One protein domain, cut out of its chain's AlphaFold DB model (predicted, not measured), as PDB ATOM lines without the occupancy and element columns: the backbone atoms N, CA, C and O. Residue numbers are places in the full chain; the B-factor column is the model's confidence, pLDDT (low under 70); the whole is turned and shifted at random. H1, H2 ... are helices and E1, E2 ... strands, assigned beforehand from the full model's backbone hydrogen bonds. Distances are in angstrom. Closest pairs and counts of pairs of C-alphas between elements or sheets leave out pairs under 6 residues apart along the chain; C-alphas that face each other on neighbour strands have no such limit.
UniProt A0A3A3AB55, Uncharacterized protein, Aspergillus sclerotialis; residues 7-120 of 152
ATOM      1  N   ALA A   7     231.262 208.586 205.226       85.06
ATOM      2  CA  ALA A   7     231.705 209.423 204.104       85.06
ATOM      3  C   ALA A   7     233.184 209.226 203.703       85.06
ATOM      4  O   ALA A   7     233.604 209.676 202.635       85.06
ATOM      5  N   ARG A   8     233.989 208.569 204.550       82.88
ATOM      6  CA  ARG A   8     235.390 208.247 204.263       82.88
ATOM      7  C   ARG A   8     235.555 207.017 203.364       82.88
ATOM      8  O   ARG A   8     236.628 206.852 202.780       82.88
ATOM      9  N   TYR A   9     234.527 206.179 203.255       87.31
ATOM     10  CA  TYR A   9     234.582 204.889 202.573       87.31
ATOM     11  C   TYR A   9     233.854 204.931 201.224       87.31
ATOM     12  O   TYR A   9     232.778 205.531 201.144       87.31
ATOM     13  N   PRO A  10     234.383 204.295 200.161       86.19
ATOM     14  CA  PRO A  10     233.742 204.300 198.846       86.19
ATOM     15  C   PRO A  10     232.328 203.716 198.849       86.19
ATOM     16  O   PRO A  10     231.465 204.240 198.151       86.19
ATOM     17  N   ARG A  11     232.068 202.664 199.645       86.25
ATOM     18  CA  ARG A  11     230.733 202.049 199.773       86.25
ATOM     19  C   ARG A  11     229.957 202.581 200.980       86.25
ATOM     20  O   ARG A  11     228.948 202.003 201.386       86.25
ATOM     21  N   GLY A  12     230.414 203.690 201.563       88.50
ATOM     22  CA  GLY A  12     229.712 204.416 202.611       88.50
ATOM     23  C   GLY A  12     229.437 203.572 203.856       88.50
ATOM     24  O   GLY A  12     230.350 203.112 204.542       88.50
ATOM     25  N   HIS A  13     228.154 203.403 204.177       88.88
ATOM     26  CA  HIS A  13     227.710 202.721 205.394       88.88
ATOM     27  C   HIS A  13     228.027 201.223 205.411       88.88
ATOM     28  O   HIS A  13     228.261 200.687 206.489       88.88
ATOM     29  N   LEU A  14     228.075 200.556 204.254       88.25
ATOM     30  CA  LEU A  14     228.365 199.118 204.194       88.25
ATOM     31  C   LEU A  14     229.783 198.818 204.684       88.25
ATOM     32  O   LEU A  14     229.982 197.948 205.529       88.25
ATOM     33  N   ASP A  15     230.752 199.603 204.208       88.75
ATOM     34  CA  ASP A  15     232.133 199.522 204.682       88.75
ATOM     35  C   ASP A  15     232.213 199.870 206.173       88.75
ATOM     36  O   ASP A  15     232.838 199.144 206.944       88.75
ATOM     37  N   ALA A  16     231.525 200.932 206.610       87.56
ATOM     38  CA  ALA A  16     231.515 201.339 208.015       87.56
ATOM     39  C   ALA A  16     230.985 200.237 208.953       87.56
ATOM     40  O   ALA A  16     231.562 200.019 210.017       87.56
ATOM     41  N   VAL A  17     229.928 199.514 208.561       90.00
ATOM     42  CA  VAL A  17     229.383 198.388 209.339       90.00
ATOM     43  C   VAL A  17     230.369 197.222 209.392       90.00
ATOM     44  O   VAL A  17     230.575 196.662 210.467       90.00
ATOM     45  N   GLY A  18     231.019 196.887 208.273       89.25
ATOM     46  CA  GLY A  18     232.050 195.846 208.242       89.25
ATOM     47  C   GLY A  18     233.216 196.167 209.179       89.25
ATOM     48  O   GLY A  18     233.572 195.362 210.038       89.25
ATOM     49  N   TYR A  19     233.741 197.391 209.105       89.12
ATOM     50  CA  TYR A  19     234.805 197.832 210.004       89.12
ATOM     51  C   TYR A  19     234.357 197.921 211.463       89.12
ATOM     52  O   TYR A  19     235.142 197.615 212.362       89.12
ATOM     53  N   TRP A  20     233.108 198.311 211.725       88.69
ATOM     54  CA  TRP A  20     232.545 198.260 213.071       88.69
ATOM     55  C   TRP A  20     232.520 196.821 213.595       88.69
ATOM     56  O   TRP A  20     232.980 196.587 214.710       88.69
ATOM     57  N   ALA A  21     232.059 195.851 212.803       91.88
ATOM     58  CA  ALA A  21     232.019 194.447 213.207       91.88
ATOM     59  C   ALA A  21     233.423 193.928 213.549       91.88
ATOM     60  O   ALA A  21     233.645 193.435 214.651       91.88
ATOM     61  N   GLU A  22     234.401 194.148 212.671       92.56
ATOM     62  CA  GLU A  22     235.800 193.776 212.918       92.56
ATOM     63  C   GLU A  22     236.384 194.442 214.160       92.56
ATOM     64  O   GLU A  22     237.095 193.814 214.936       92.56
ATOM     65  N   THR A  23     236.034 195.702 214.397       90.69
ATOM     66  CA  THR A  23     236.481 196.423 215.584       90.69
ATOM     67  C   THR A  23     235.964 195.788 216.879       90.69
ATOM     68  O   THR A  23     236.623 195.894 217.911       90.69
ATOM     69  N   ASN A  24     234.801 195.132 216.850       90.12
ATOM     70  CA  ASN A  24     234.272 194.403 218.004       90.12
ATOM     71  C   ASN A  24     234.788 192.955 218.075       90.12
ATOM     72  O   ASN A  24     234.929 192.439 219.176       90.12
ATOM     73  N   ILE A  25     235.090 192.320 216.938       91.81
ATOM     74  CA  ILE A  25     235.592 190.937 216.883       91.81
ATOM     75  C   ILE A  25     237.099 190.895 217.166       91.81
ATOM     76  O   ILE A  25     237.547 190.232 218.092       91.81
ATOM     77  N   PHE A  26     237.896 191.625 216.388       93.62
ATOM     78  CA  PHE A  26     239.360 191.592 216.433       93.62
ATOM     79  C   PHE A  26     239.970 192.712 217.282       93.62
ATOM     80  O   PHE A  26     241.175 192.705 217.515       93.62
ATOM     81  N   GLY A  27     239.175 193.691 217.729       92.31
ATOM     82  CA  GLY A  27     239.662 194.896 218.422       92.31
ATOM     83  C   GLY A  27     240.100 196.028 217.481       92.31
ATOM     84  O   GLY A  27     240.461 197.121 217.927       92.31
ATOM     85  N   GLY A  28     240.031 195.797 216.170       92.75
ATOM     86  CA  GLY A  28     240.394 196.750 215.130       92.75
ATOM     87  C   GLY A  28     240.234 196.156 213.735       92.75
ATOM     88  O   GLY A  28     239.797 195.018 213.579       92.75
ATOM     89  N   ALA A  29     240.610 196.921 212.714       92.69
ATOM     90  CA  ALA A  29     240.620 196.437 211.339       92.69
ATOM     91  C   ALA A  29     242.007 195.892 210.982       92.69
ATOM     92  O   ALA A  29     243.008 196.599 211.113       92.69
ATOM     93  N   VAL A  30     242.068 194.654 210.490       94.06
ATOM     94  CA  VAL A  30     243.325 194.045 210.024       94.06
ATOM     95  C   VAL A  30     243.678 194.569 208.630       94.06
ATOM     96  O   VAL A  30     242.846 194.538 207.719       94.06
ATOM     97  N   VAL A  31     244.901 195.057 208.450       93.31
ATOM     98  CA  VAL A  31     245.433 195.593 207.188       93.31
ATOM     99  C   VAL A  31     246.783 194.959 206.866       93.31
ATOM    100  O   VAL A  31     247.457 194.440 207.753       93.31
ATOM    101  N   PHE A  32     247.191 194.987 205.598       93.81
ATOM    102  CA  PHE A  32     248.342 194.217 205.121       93.81
ATOM    103  C   PHE A  32     249.403 195.124 204.509       93.81
ATOM    104  O   PHE A  32     249.083 196.025 203.736       93.81
ATOM    105  N   GLY A  33     250.668 194.867 204.832       93.50
ATOM    106  CA  GLY A  33     251.797 195.506 204.168       93.50
ATOM    107  C   GLY A  33     251.978 194.929 202.769       93.50
ATOM    108  O   GLY A  33     252.328 193.758 202.633       93.50
ATOM    109  N   ARG A  34     251.761 195.745 201.735       90.19
ATOM    110  CA  ARG A  34     251.865 195.328 200.325       90.19
ATOM    111  C   ARG A  34     253.280 195.431 199.750       90.19
ATOM    112  O   ARG A  34     253.514 195.011 198.625       90.19
ATOM    113  N   GLY A  35     254.228 195.947 200.530       86.25
ATOM    114  CA  GLY A  35     255.601 196.174 200.088       86.25
ATOM    115  C   GLY A  35     255.796 197.520 199.382       86.25
ATOM    116  O   GLY A  35     254.885 198.349 199.361       86.25
ATOM    117  N   PRO A  36     257.008 197.777 198.864       83.56
ATOM    118  CA  PRO A  36     257.346 199.069 198.269       83.56
ATOM    119  C   PRO A  36     256.581 199.316 196.966       83.56
ATOM    120  O   PRO A  36     256.180 200.446 196.696       83.56
ATOM    121  N   ASP A  37     256.328 198.255 196.202       81.25
ATOM    122  CA  ASP A  37     255.676 198.355 194.907       81.25
ATOM    123  C   ASP A  37     254.160 198.440 195.055       81.25
ATOM    124  O   ASP A  37     253.475 197.581 195.621       81.25
ATOM    125  N   GLU A  38     253.619 199.513 194.502       69.50
ATOM    126  CA  GLU A  38     252.206 199.814 194.540       69.50
ATOM    127  C   GLU A  38     251.408 198.738 193.768       69.50
ATOM    128  O   GLU A  38     251.599 198.529 192.576       69.50
ATOM    129  N   GLY A  39     250.476 198.054 194.447       67.50
ATOM    130  CA  GLY A  39     249.671 196.979 193.844       67.50
ATOM    131  C   GLY A  39     250.334 195.595 193.836       67.50
ATOM    132  O   GLY A  39     249.767 194.652 193.275       67.50
ATOM    133  N   ALA A  40     251.495 195.439 194.476       68.38
ATOM    134  CA  ALA A  40     252.105 194.133 194.658       68.38
ATOM    135  C   ALA A  40     251.192 193.182 195.455       68.38
ATOM    136  O   ALA A  40     250.471 193.560 196.384       68.38
ATOM    137  N   ARG A  41     251.223 191.901 195.071       70.31
ATOM    138  CA  ARG A  41     250.459 190.831 195.737       70.31
ATOM    139  C   ARG A  41     251.174 190.261 196.961       70.31
ATOM    140  O   ARG A  41     250.609 189.408 197.640       70.31
ATOM    141  N   HIS A  42     252.393 190.714 197.235       72.44
ATOM    142  CA  HIS A  42     253.157 190.288 198.396       72.44
ATOM    143  C   HIS A  42     252.506 190.818 199.675       72.44
ATOM    144  O   HIS A  42     252.018 191.947 199.722       72.44
ATOM    145  N   CYS A  43     252.462 189.974 200.701       82.31
ATOM    146  CA  CYS A  43     252.009 190.343 202.033       82.31
ATOM    147  C   CYS A  43     253.221 190.265 202.958       82.31
ATOM    148  O   CYS A  43     253.595 189.186 203.406       82.31
ATOM    149  N   ASN A  44     253.843 191.414 203.219       86.38
ATOM    150  CA  ASN A  44     255.062 191.509 204.028       86.38
ATOM    151  C   ASN A  44     254.771 191.523 205.539       86.38
ATOM    152  O   ASN A  44     255.692 191.592 206.348       86.38
ATOM    153  N   GLY A  45     253.494 191.500 205.918       91.50
ATOM    154  CA  GLY A  45     253.029 191.452 207.299       91.50
ATOM    155  C   GLY A  45     251.575 191.899 207.412       91.50
ATOM    156  O   GLY A  45     251.057 192.576 206.518       91.50
ATOM    157  N   ALA A  46     250.927 191.541 208.518       95.06
ATOM    158  CA  ALA A  46     249.616 192.065 208.880       95.06
ATOM    159  C   ALA A  46     249.718 192.958 210.115       95.06
ATOM    160  O   ALA A  46     250.514 192.718 211.024       95.06
ATOM    161  N   TYR A  47     248.883 193.984 210.139       96.19
ATOM    162  CA  TYR A  47     248.822 194.976 211.194       96.19
ATOM    163  C   TYR A  47     247.375 195.141 211.641       96.19
ATOM    164  O   TYR A  47     246.459 195.075 210.819       96.19
ATOM    165  N   LEU A  48     247.161 195.407 212.925       95.62
ATOM    166  CA  LEU A  48     245.860 195.819 213.436       95.62
ATOM    167  C   LEU A  48     245.807 197.344 213.513       95.62
ATOM    168  O   LEU A  48     246.662 197.958 214.149       95.62
ATOM    169  N   HIS A  49     244.791 197.956 212.907       93.12
ATOM    170  CA  HIS A  49     244.441 199.351 213.158       93.12
ATOM    171  C   HIS A  49     243.321 199.416 214.210       93.12
ATOM    172  O   HIS A  49     242.174 199.071 213.897       93.12
ATOM    173  N   PRO A  50     243.631 199.815 215.456       90.19
ATOM    174  CA  PRO A  50     242.705 199.706 216.580       90.19
ATOM    175  C   PRO A  50     241.509 200.674 216.493       90.19
ATOM    176  O   PRO A  50     241.492 201.649 215.739       90.19
ATOM    177  N   ARG A  51     240.482 200.408 217.316       82.44
ATOM    178  CA  ARG A  51     239.249 201.223 217.449       82.44
ATOM    179  C   ARG A  51     239.499 202.700 217.767       82.44
ATOM    180  O   ARG A  51     238.727 203.584 217.367       82.44
ATOM    181  N   TYR A  52     240.507 202.951 218.588       73.50
ATOM    182  CA  TYR A  52     240.850 204.262 219.125       73.50
ATOM    183  C   TYR A  52     242.025 204.849 218.340       73.50
ATOM    184  O   TYR A  52     242.739 204.086 217.693       73.50
ATOM    185  N   PRO A  53     242.194 206.186 218.323       73.25
ATOM    186  CA  PRO A  53     243.309 206.827 217.635       73.25
ATOM    187  C   PRO A  53     244.631 206.448 218.310       73.25
ATOM    188  O   PRO A  53     245.129 207.164 219.168       73.25
ATOM    189  N   ALA A  54     245.163 205.302 217.909       80.50
ATOM    190  CA  ALA A  54     246.431 204.741 218.327       80.50
ATOM    191  C   ALA A  54     247.173 204.227 217.080       80.50
ATOM    192  O   ALA A  54     246.545 204.020 216.028       80.50
ATOM    193  N   PRO A  55     248.501 204.053 217.157       89.88
ATOM    194  CA  PRO A  55     249.274 203.476 216.070       89.88
ATOM    195  C   PRO A  55     248.753 202.093 215.673       89.88
ATOM    196  O   PRO A  55     248.210 201.345 216.489       89.88
ATOM    197  N   LEU A  56     248.955 201.732 214.408       94.06
ATOM    198  CA  LEU A  56     248.847 200.342 213.994       94.06
ATOM    199  C   LEU A  56     249.943 199.555 214.695       94.06
ATOM    200  O   LEU A  56     251.058 200.056 214.812       94.06
ATOM    201  N   PHE A  57     249.670 198.312 215.062       95.44
ATOM    202  CA  PHE A  57     250.701 197.396 215.540       95.44
ATOM    203  C   PHE A  57     250.732 196.130 214.695       95.44
ATOM    204  O   PHE A  57     249.702 195.677 214.194       95.44
ATOM    205  N   GLN A  58     251.928 195.585 214.496       96.75
ATOM    206  CA  GLN A  58     252.117 194.341 213.757       96.75
ATOM    207  C   GLN A  58     251.581 193.159 214.568       96.75
ATOM    208  O   GLN A  58     251.896 193.037 215.750       96.75
ATOM    209  N   LEU A  59     250.790 192.297 213.929       96.62
ATOM    210  CA  LEU A  59     250.329 191.054 214.543       96.62
ATOM    211  C   LEU A  59     251.498 190.071 214.664       96.62
ATOM    212  O   LEU A  59     252.304 189.948 213.739       96.62
ATOM    213  N   SER A  60     251.576 189.368 215.794       95.50
ATOM    214  CA  SER A  60     252.536 188.276 215.985       95.50
ATOM    215  C   SER A  60     252.152 187.051 215.150       95.50
ATOM    216  O   SER A  60     251.004 186.909 214.730       95.50
ATOM    217  N   GLU A  61     253.089 186.123 214.938       94.25
ATOM    218  CA  GLU A  61     252.811 184.859 214.232       94.25
ATOM    219  C   GLU A  61     251.672 184.062 214.892       94.25
ATOM    220  O   GLU A  61     250.828 183.477 214.212       94.25
ATOM    221  N   ASN A  62     251.576 184.109 216.225       93.81
ATOM    222  CA  ASN A  62     250.486 183.472 216.964       93.81
ATOM    223  C   ASN A  62     249.138 184.151 216.681       93.81
ATOM    224  O   ASN A  62     248.144 183.475 216.417       93.81
ATOM    225  N   GLN A  63     249.097 185.487 216.698       95.19
ATOM    226  CA  GLN A  63     247.888 186.244 216.361       95.19
ATOM    227  C   GLN A  63     247.487 186.057 214.891       95.19
ATOM    228  O   GLN A  63     246.299 185.962 214.590       95.19
ATOM    229  N   LEU A  64     248.458 185.933 213.980       93.62
ATOM    230  CA  LEU A  64     248.235 185.602 212.572       93.62
ATOM    231  C   LEU A  64     247.620 184.211 212.396       93.62
ATOM    232  O   LEU A  64     246.673 184.061 211.625       93.62
ATOM    233  N   ALA A  65     248.107 183.208 213.130       92.44
ATOM    234  CA  ALA A  65     247.533 181.865 213.109       92.44
ATOM    235  C   ALA A  65     246.078 181.864 213.610       92.44
ATOM    236  O   ALA A  65     245.209 181.250 212.992       92.44
ATOM    237  N   ILE A  66     245.789 182.613 214.682       92.94
ATOM    238  CA  ILE A  66     244.421 182.808 215.187       92.94
ATOM    239  C   ILE A  66     243.554 183.518 214.141       92.94
ATOM    240  O   ILE A  66     242.418 183.109 213.910       92.94
ATOM    241  N   PHE A  67     244.080 184.551 213.478       91.81
ATOM    242  CA  PHE A  67     243.365 185.277 212.428       91.81
ATOM    243  C   PHE A  67     243.029 184.378 211.230       91.81
ATOM    244  O   PHE A  67     241.905 184.419 210.730       91.81
ATOM    245  N   ALA A  68     243.965 183.528 210.802       90.12
ATOM    246  CA  ALA A  68     243.728 182.547 209.747       90.12
ATOM    247  C   ALA A  68     242.651 181.527 210.152       90.12
ATOM    248  O   ALA A  68     241.762 181.224 209.357       90.12
ATOM    249  N   LEU A  69     242.684 181.053 211.403       90.31
ATOM    250  CA  LEU A  69     241.692 180.117 211.930       90.31
ATOM    251  C   LEU A  69     240.294 180.751 212.020       90.31
ATOM    252  O   LEU A  69     239.310 180.094 211.689       90.31
ATOM    253  N   ALA A  70     240.206 182.034 212.387       86.94
ATOM    254  CA  ALA A  70     238.950 182.785 212.455       86.94
ATOM    255  C   ALA A  70     238.217 182.873 211.104       86.94
ATOM    256  O   ALA A  70     236.995 182.991 211.077       86.94
ATOM    257  N   GLY A  71     238.957 182.832 209.992       82.31
ATOM    258  CA  GLY A  71     238.405 182.817 208.636       82.31
ATOM    259  C   GLY A  71     238.121 181.420 208.075       82.31
ATOM    260  O   GLY A  71     237.671 181.320 206.935       82.31
ATOM    261  N   SER A  72     238.407 180.355 208.829       83.50
ATOM    262  CA  SER A  72     238.220 178.965 208.400       83.50
ATOM    263  C   SER A  72     236.890 178.379 208.893       83.50
ATOM    264  O   SER A  72     236.347 178.812 209.910       83.50
ATOM    265  N   GLU A  73     236.377 177.349 208.210       68.75
ATOM    266  CA  GLU A  73     235.165 176.628 208.643       68.75
ATOM    267  C   GLU A  73     235.363 175.869 209.973       68.75
ATOM    268  O   GLU A  73     234.396 175.526 210.645       68.75
ATOM    269  N   GLU A  74     236.610 175.689 210.422       64.69
ATOM    270  CA  GLU A  74     236.992 174.977 211.653       64.69
ATOM    271  C   GLU A  74     236.872 175.840 212.928       64.69
ATOM    272  O   GLU A  74     237.472 175.539 213.963       64.69
ATOM    273  N   SER A  75     236.061 176.900 212.883       60.66
ATOM    274  CA  SER A  75     235.859 177.911 213.941       60.66
ATOM    275  C   SER A  75     235.262 177.404 215.272       60.66
ATOM    276  O   SER A  75     234.891 178.196 216.133       60.66
ATOM    277  N   HIS A  76     235.209 176.090 215.504       57.59
ATOM    278  CA  HIS A  76     234.685 175.473 216.729       57.59
ATOM    279  C   HIS A  76     235.593 175.630 217.965       57.59
ATOM    280  O   HIS A  76     235.251 175.129 219.036       57.59
ATOM    281  N   ARG A  77     236.759 176.275 217.838       65.94
ATOM    282  CA  ARG A  77     237.687 176.525 218.952       65.94
ATOM    283  C   ARG A  77     237.495 177.926 219.521       65.94
ATOM    284  O   ARG A  77     237.294 178.875 218.772       65.94
ATOM    285  N   GLU A  78     237.629 178.061 220.840       75.69
ATOM    286  CA  GLU A  78     237.717 179.371 221.491       75.69
ATOM    287  C   GLU A  78     238.946 180.123 220.959       75.69
ATOM    288  O   GLU A  78     240.088 179.692 221.130       75.69
ATOM    289  N   LEU A  79     238.706 181.234 220.261       84.50
ATOM    290  CA  LEU A  79     239.753 182.096 219.726       84.50
ATOM    291  C   LEU A  79     240.098 183.167 220.762       84.50
ATOM    292  O   LEU A  79     239.207 183.812 221.310       84.50
ATOM    293  N   SER A  80     241.393 183.392 220.990       88.62
ATOM    294  CA  SER A  80     241.865 184.485 221.846       88.62
ATOM    295  C   SER A  80     241.718 185.819 221.107       88.62
ATOM    296  O   SER A  80     242.632 186.283 220.424       88.62
ATOM    297  N   LEU A  81     240.514 186.382 221.184       90.31
ATOM    298  CA  LEU A  81     240.109 187.653 220.596       90.31
ATOM    299  C   LEU A  81     239.519 188.563 221.687       90.31
ATOM    300  O   LEU A  81     238.910 188.056 222.631       90.31
ATOM    301  N   PRO A  82     239.635 189.898 221.569       93.81
ATOM    302  CA  PRO A  82     240.292 190.654 220.496       93.81
ATOM    303  C   PRO A  82     241.827 190.589 220.560       93.81
ATOM    304  O   PRO A  82     242.405 190.244 221.588       93.81
ATOM    305  N   PHE A  83     242.500 190.960 219.467       94.06
ATOM    306  CA  PHE A  83     243.958 191.057 219.452       94.06
ATOM    307  C   PHE A  83     244.442 192.256 220.270       94.06
ATOM    308  O   PHE A  83     243.824 193.323 220.281       94.06
ATOM    309  N   VAL A  84     245.591 192.086 220.920       92.31
ATOM    310  CA  VAL A  84     246.215 193.098 221.778       92.31
ATOM    311  C   VAL A  84     247.630 193.361 221.278       92.31
ATOM    312  O   VAL A  84     248.294 192.447 220.794       92.31
ATOM    313  N   CYS A  85     248.101 194.604 221.381       93.06
ATOM    314  CA  CYS A  85     249.482 194.934 221.046       93.06
ATOM    315  C   CYS A  85     250.434 194.212 222.009       93.06
ATOM    316  O   CYS A  85     250.439 194.497 223.206       93.06
ATOM    317  N   GLU A  86     251.235 193.282 221.493       92.88
ATOM    318  CA  GLU A  86     252.236 192.572 222.290       92.88
ATOM    319  C   GLU A  86     253.451 193.475 222.594       92.88
ATOM    320  O   GLU A  86     253.779 194.369 221.802       92.88
ATOM    321  N   PRO A  87     254.152 193.264 223.725       91.50
ATOM    322  CA  PRO A  87     255.381 193.991 224.031       91.50
ATOM    323  C   PRO A  87     256.429 193.824 222.922       91.50
ATOM    324  O   PRO A  87     256.752 192.708 222.523       91.50
ATOM    325  N   GLY A  88     256.976 194.937 222.428       90.19
ATOM    326  CA  GLY A  88     257.969 194.933 221.348       90.19
ATOM    327  C   GLY A  88     257.388 194.825 219.932       90.19
ATOM    328  O   GLY A  88     258.154 194.851 218.968       90.19
ATOM    329  N   ALA A  89     256.060 194.756 219.778       93.75
ATOM    330  CA  ALA A  89     255.430 194.802 218.465       93.75
ATOM    331  C   ALA A  89     255.754 196.119 217.743       93.75
ATOM    332  O   ALA A  89     255.702 197.210 218.321       93.75
ATOM    333  N   LYS A  90     256.064 196.024 216.446       94.06
ATOM    334  CA  LYS A  90     256.321 197.198 215.609       94.06
ATOM    335  C   LYS A  90     255.051 198.036 215.502       94.06
ATOM    336  O   LYS A  90     254.036 197.549 215.004       94.06
ATOM    337  N   GLN A  91     255.147 199.300 215.901       94.00
ATOM    338  CA  GLN A  91     254.064 200.270 215.802       94.00
ATOM    339  C   GLN A  91     254.297 201.259 214.659       94.00
ATOM    340  O   GLN A  91     255.431 201.648 214.379       94.00
ATOM    341  N   VAL A  92     253.224 201.652 213.980       92.38
ATOM    342  CA  VAL A  92     253.270 202.541 212.817       92.38
ATOM    343  C   VAL A  92     252.108 203.526 212.885       92.38
ATOM    344  O   VAL A  92     250.957 203.126 213.046       92.38
ATOM    345  N   ASP A  93     252.389 204.820 212.736       89.62
ATOM    346  CA  ASP A  93     251.337 205.836 212.634       89.62
ATOM    347  C   ASP A  93     250.401 205.536 211.456       89.62
ATOM    348  O   ASP A  93     250.852 205.216 210.355       89.62
ATOM    349  N   HIS A  94     249.092 205.683 211.662       86.19
ATOM    350  CA  HIS A  94     248.086 205.350 210.655       86.19
ATOM    351  C   HIS A  94     248.236 206.173 209.380       86.19
ATOM    352  O   HIS A  94     248.037 205.655 208.284       86.19
ATOM    353  N   TYR A  95     248.612 207.445 209.503       85.06
ATOM    354  CA  TYR A  95     248.784 208.306 208.344       85.06
ATOM    355  C   TYR A  95     249.937 207.810 207.466       85.06
ATOM    356  O   TYR A  95     249.742 207.567 206.276       85.06
ATOM    357  N   THR A  96     251.103 207.582 208.074       89.06
ATOM    358  CA  THR A  96     252.296 207.063 207.393       89.06
ATOM    359  C   THR A  96     252.074 205.653 206.848       89.06
ATOM    360  O   THR A  96     252.478 205.358 205.725       89.06
ATOM    361  N   ALA A  97     251.373 204.790 207.590       90.56
ATOM    362  CA  ALA A  97     251.033 203.438 207.155       90.56
ATOM    363  C   ALA A  97     250.255 203.436 205.827       90.56
ATOM    364  O   ALA A  97     250.654 202.764 204.874       90.56
ATOM    365  N   PHE A  98     249.169 204.214 205.757       87.94
ATOM    366  CA  PHE A  98     248.292 204.247 204.585       87.94
ATOM    367  C   PHE A  98     248.871 205.057 203.421       87.94
ATOM    368  O   PHE A  98     248.641 204.692 202.270       87.94
ATOM    369  N   LYS A  99     249.581 206.157 203.701       87.31
ATOM    370  CA  LYS A  99     250.078 207.076 202.668       87.31
ATOM    371  C   LYS A  99     251.430 206.662 202.092       87.31
ATOM    372  O   LYS A  99     251.594 206.710 200.879       87.31
ATOM    373  N   ASP A 100     252.372 206.281 202.951       88.00
ATOM    374  CA  ASP A 100     253.790 206.198 202.585       88.00
ATOM    375  C   ASP A 100     254.321 204.752 202.568       88.00
ATOM    376  O   ASP A 100     255.288 204.458 201.872       88.00
ATOM    377  N   LEU A 101     253.704 203.834 203.325       90.00
ATOM    378  CA  LEU A 101     254.223 202.470 203.535       90.00
ATOM    379  C   LEU A 101     253.412 201.361 202.851       90.00
ATOM    380  O   LEU A 101     253.703 200.182 203.057       90.00
ATOM    381  N   ASN A 102     252.398 201.711 202.054       90.75
ATOM    382  CA  ASN A 102     251.508 200.760 201.376       90.75
ATOM    383  C   ASN A 102     250.896 199.697 202.315       90.75
ATOM    384  O   ASN A 102     250.812 198.514 201.971       90.75
ATOM    385  N   ILE A 103     250.477 200.102 203.516       92.06
ATOM    386  CA  ILE A 103     249.820 199.212 204.478       92.06
ATOM    387  C   ILE A 103     248.313 199.440 204.398       92.06
ATOM    388  O   ILE A 103     247.801 200.374 205.000       92.06
ATOM    389  N   TYR A 104     247.591 198.602 203.661       89.31
ATOM    390  CA  TYR A 104     246.138 198.703 203.487       89.31
ATOM    391  C   TYR A 104     245.535 197.352 203.102       89.31
ATOM    392  O   TYR A 104     246.221 196.450 202.612       89.31
ATOM    393  N   ARG A 105     244.223 197.189 203.304       86.81
ATOM    394  CA  ARG A 105     243.522 195.995 202.816       86.81
ATOM    395  C   ARG A 105     243.287 196.079 201.310       86.81
ATOM    396  O   ARG A 105     243.694 195.184 200.575       86.81
ATOM    397  N   ASP A 106     242.728 197.199 200.874       85.12
ATOM    398  CA  ASP A 106     242.587 197.630 199.483       85.12
ATOM    399  C   ASP A 106     243.088 199.082 199.393       85.12
ATOM    400  O   ASP A 106     242.859 199.867 200.315       85.12
ATOM    401  N   ARG A 107     243.784 199.451 198.310       83.25
ATOM    402  CA  ARG A 107     244.261 200.828 198.090       83.25
ATOM    403  C   ARG A 107     243.110 201.824 198.150       83.25
ATOM    404  O   ARG A 107     243.281 202.943 198.626       83.25
ATOM    405  N   TYR A 108     241.950 201.427 197.647       83.88
ATOM    406  CA  TYR A 108     240.786 202.294 197.574       83.88
ATOM    407  C   TYR A 108     239.872 202.141 198.784       83.88
ATOM    408  O   TYR A 108     238.823 202.770 198.810       83.88
ATOM    409  N   GLU A 109     240.255 201.365 199.805       81.38
ATOM    410  CA  GLU A 109     239.369 201.055 200.930       81.38
ATOM    411  C   GLU A 109     238.869 202.303 201.671       81.38
ATOM    412  O   GLU A 109     237.803 202.282 202.274       81.38
ATOM    413  N   ARG A 110     239.636 203.399 201.650       82.62
ATOM    414  CA  ARG A 110     239.294 204.660 202.307       82.62
ATOM    415  C   ARG A 110     239.950 205.838 201.610       82.62
ATOM    416  O   ARG A 110     241.029 205.723 201.037       82.62
ATOM    417  N   ARG A 111     239.351 207.014 201.764       82.56
ATOM    418  CA  ARG A 111     239.994 208.279 201.395       82.56
ATOM    419  C   ARG A 111     241.046 208.647 202.445       82.56
ATOM    420  O   ARG A 111     240.723 208.868 203.621       82.56
ATOM    421  N   VAL A 112     242.306 208.686 202.015       78.69
ATOM    422  CA  VAL A 112     243.427 209.208 202.803       78.69
ATOM    423  C   VAL A 112     243.528 210.702 202.516       78.69
ATOM    424  O   VAL A 112     243.645 211.107 201.361       78.69
ATOM    425  N   ASP A 113     243.433 211.526 203.558       73.75
ATOM    426  CA  ASP A 113     243.550 212.974 203.395       73.75
ATOM    427  C   ASP A 113     244.972 213.312 202.920       73.75
ATOM    428  O   ASP A 113     245.962 212.830 203.479       73.75
ATOM    429  N   SER A 114     245.095 214.161 201.900       70.56
ATOM    430  CA  SER A 114     246.400 214.570 201.358       70.56
ATOM    431  C   SER A 114     247.251 215.323 202.387       70.56
ATOM    432  O   SER A 114     248.481 215.254 202.347       70.56
ATOM    433  N   ILE A 115     246.592 215.977 203.346       71.00
ATOM    434  CA  ILE A 115     247.196 216.741 204.434       71.00
ATOM    435  C   ILE A 115     247.100 215.925 205.723       71.00
ATOM    436  O   ILE A 115     246.015 215.480 206.109       71.00
ATOM    437  N   ARG A 116     248.230 215.765 206.421       66.06
ATOM    438  CA  ARG A 116     248.236 215.231 207.785       66.06
ATOM    439  C   ARG A 116     247.499 216.235 208.663       66.06
ATOM    440  O   ARG A 116     248.003 217.326 208.924       66.06
ATOM    441  N   ARG A 117     246.276 215.901 209.083       63.81
ATOM    442  CA  ARG A 117     245.612 216.691 210.122       63.81
ATOM    443  C   ARG A 117     246.501 216.610 211.356       63.81
ATOM    444  O   ARG A 117     246.978 215.525 211.688       63.81
ATOM    445  N   HIS A 118     246.777 217.756 211.972       60.47
ATOM    446  CA  HIS A 118     247.521 217.777 213.226       60.47
ATOM    447  C   HIS A 118     246.797 216.846 214.201       60.47
ATOM    448  O   HIS A 118     245.563 216.765 214.164       60.47
ATOM    449  N   GLY A 119     247.572 216.078 214.974       61.84
ATOM    450  CA  GLY A 119     247.031 215.095 215.907       61.84
ATOM    451  C   GLY A 119     245.954 215.715 216.803       61.84
ATOM    452  O   GLY A 119     245.902 216.940 216.953       61.84
ATOM    453  N   PRO A 120     245.058 214.897 217.371       62.66
ATOM    454  CA  PRO A 120     244.037 215.427 218.260       62.66
ATOM    455  C   PRO A 120     244.707 216.232 219.382       62.66
ATOM    456  O   PRO A 120     245.701 215.799 219.956       62.66
TER     457      PRO A 120
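What this domain is: This is residues 7 to 120 of the 152 residues of an uncharacterized protein of Aspergillus sclerotialis (UniProt A0A3A3AB55). There is little regular structure: a small antiparallel meander, E1 E2 E3, each strand the antiparallel neighbour of the one before, forms the middle, with three separate helices set round it and long loops between. The printed part has 114 residues, 43 in named elements, mixed helices and strands in the order H1 E1 E2 E3 H2 H3. It is compact, radius of gyration of the C-alphas 14.3 A, spanning 44 by 32 by 31 A.

How they stand to each other: H1, residues 13 to 25, is on the sheet; its closest C-alphas to E1, residues 28 to 33, are Glu 22 and Ala 29, 5.7 A. E1 and E2, residues 46 to 50, form a hairpin, N 29 and O 49 2.9 A apart. E2 and E3, residues 56 to 58, form another, N 48 and O 57 2.9 A apart. H2, residues 61 to 70, only grazes the sheet. H3, residues 94 to 99, is on it at a height over the sheet of 9.8 A. Every O i to N i+4 pair is within hydrogen-bond range in H1, H2 and H3.

Where its parts are: H1 runs 18.2 A from C-alpha 13 at (227.710, 202.721, 205.394), E1 15.9 A, E2 12.9 A and H2 14.1 A. H3 ends with C-alpha 99 at (250.078, 207.076, 202.668).

The domain as a whole: The printed part has no cut. The E1 to E2 and H2 to H3 links are long. Confidence is under 70 at residues 38 to 40, 73 to 77 and 116 to 120.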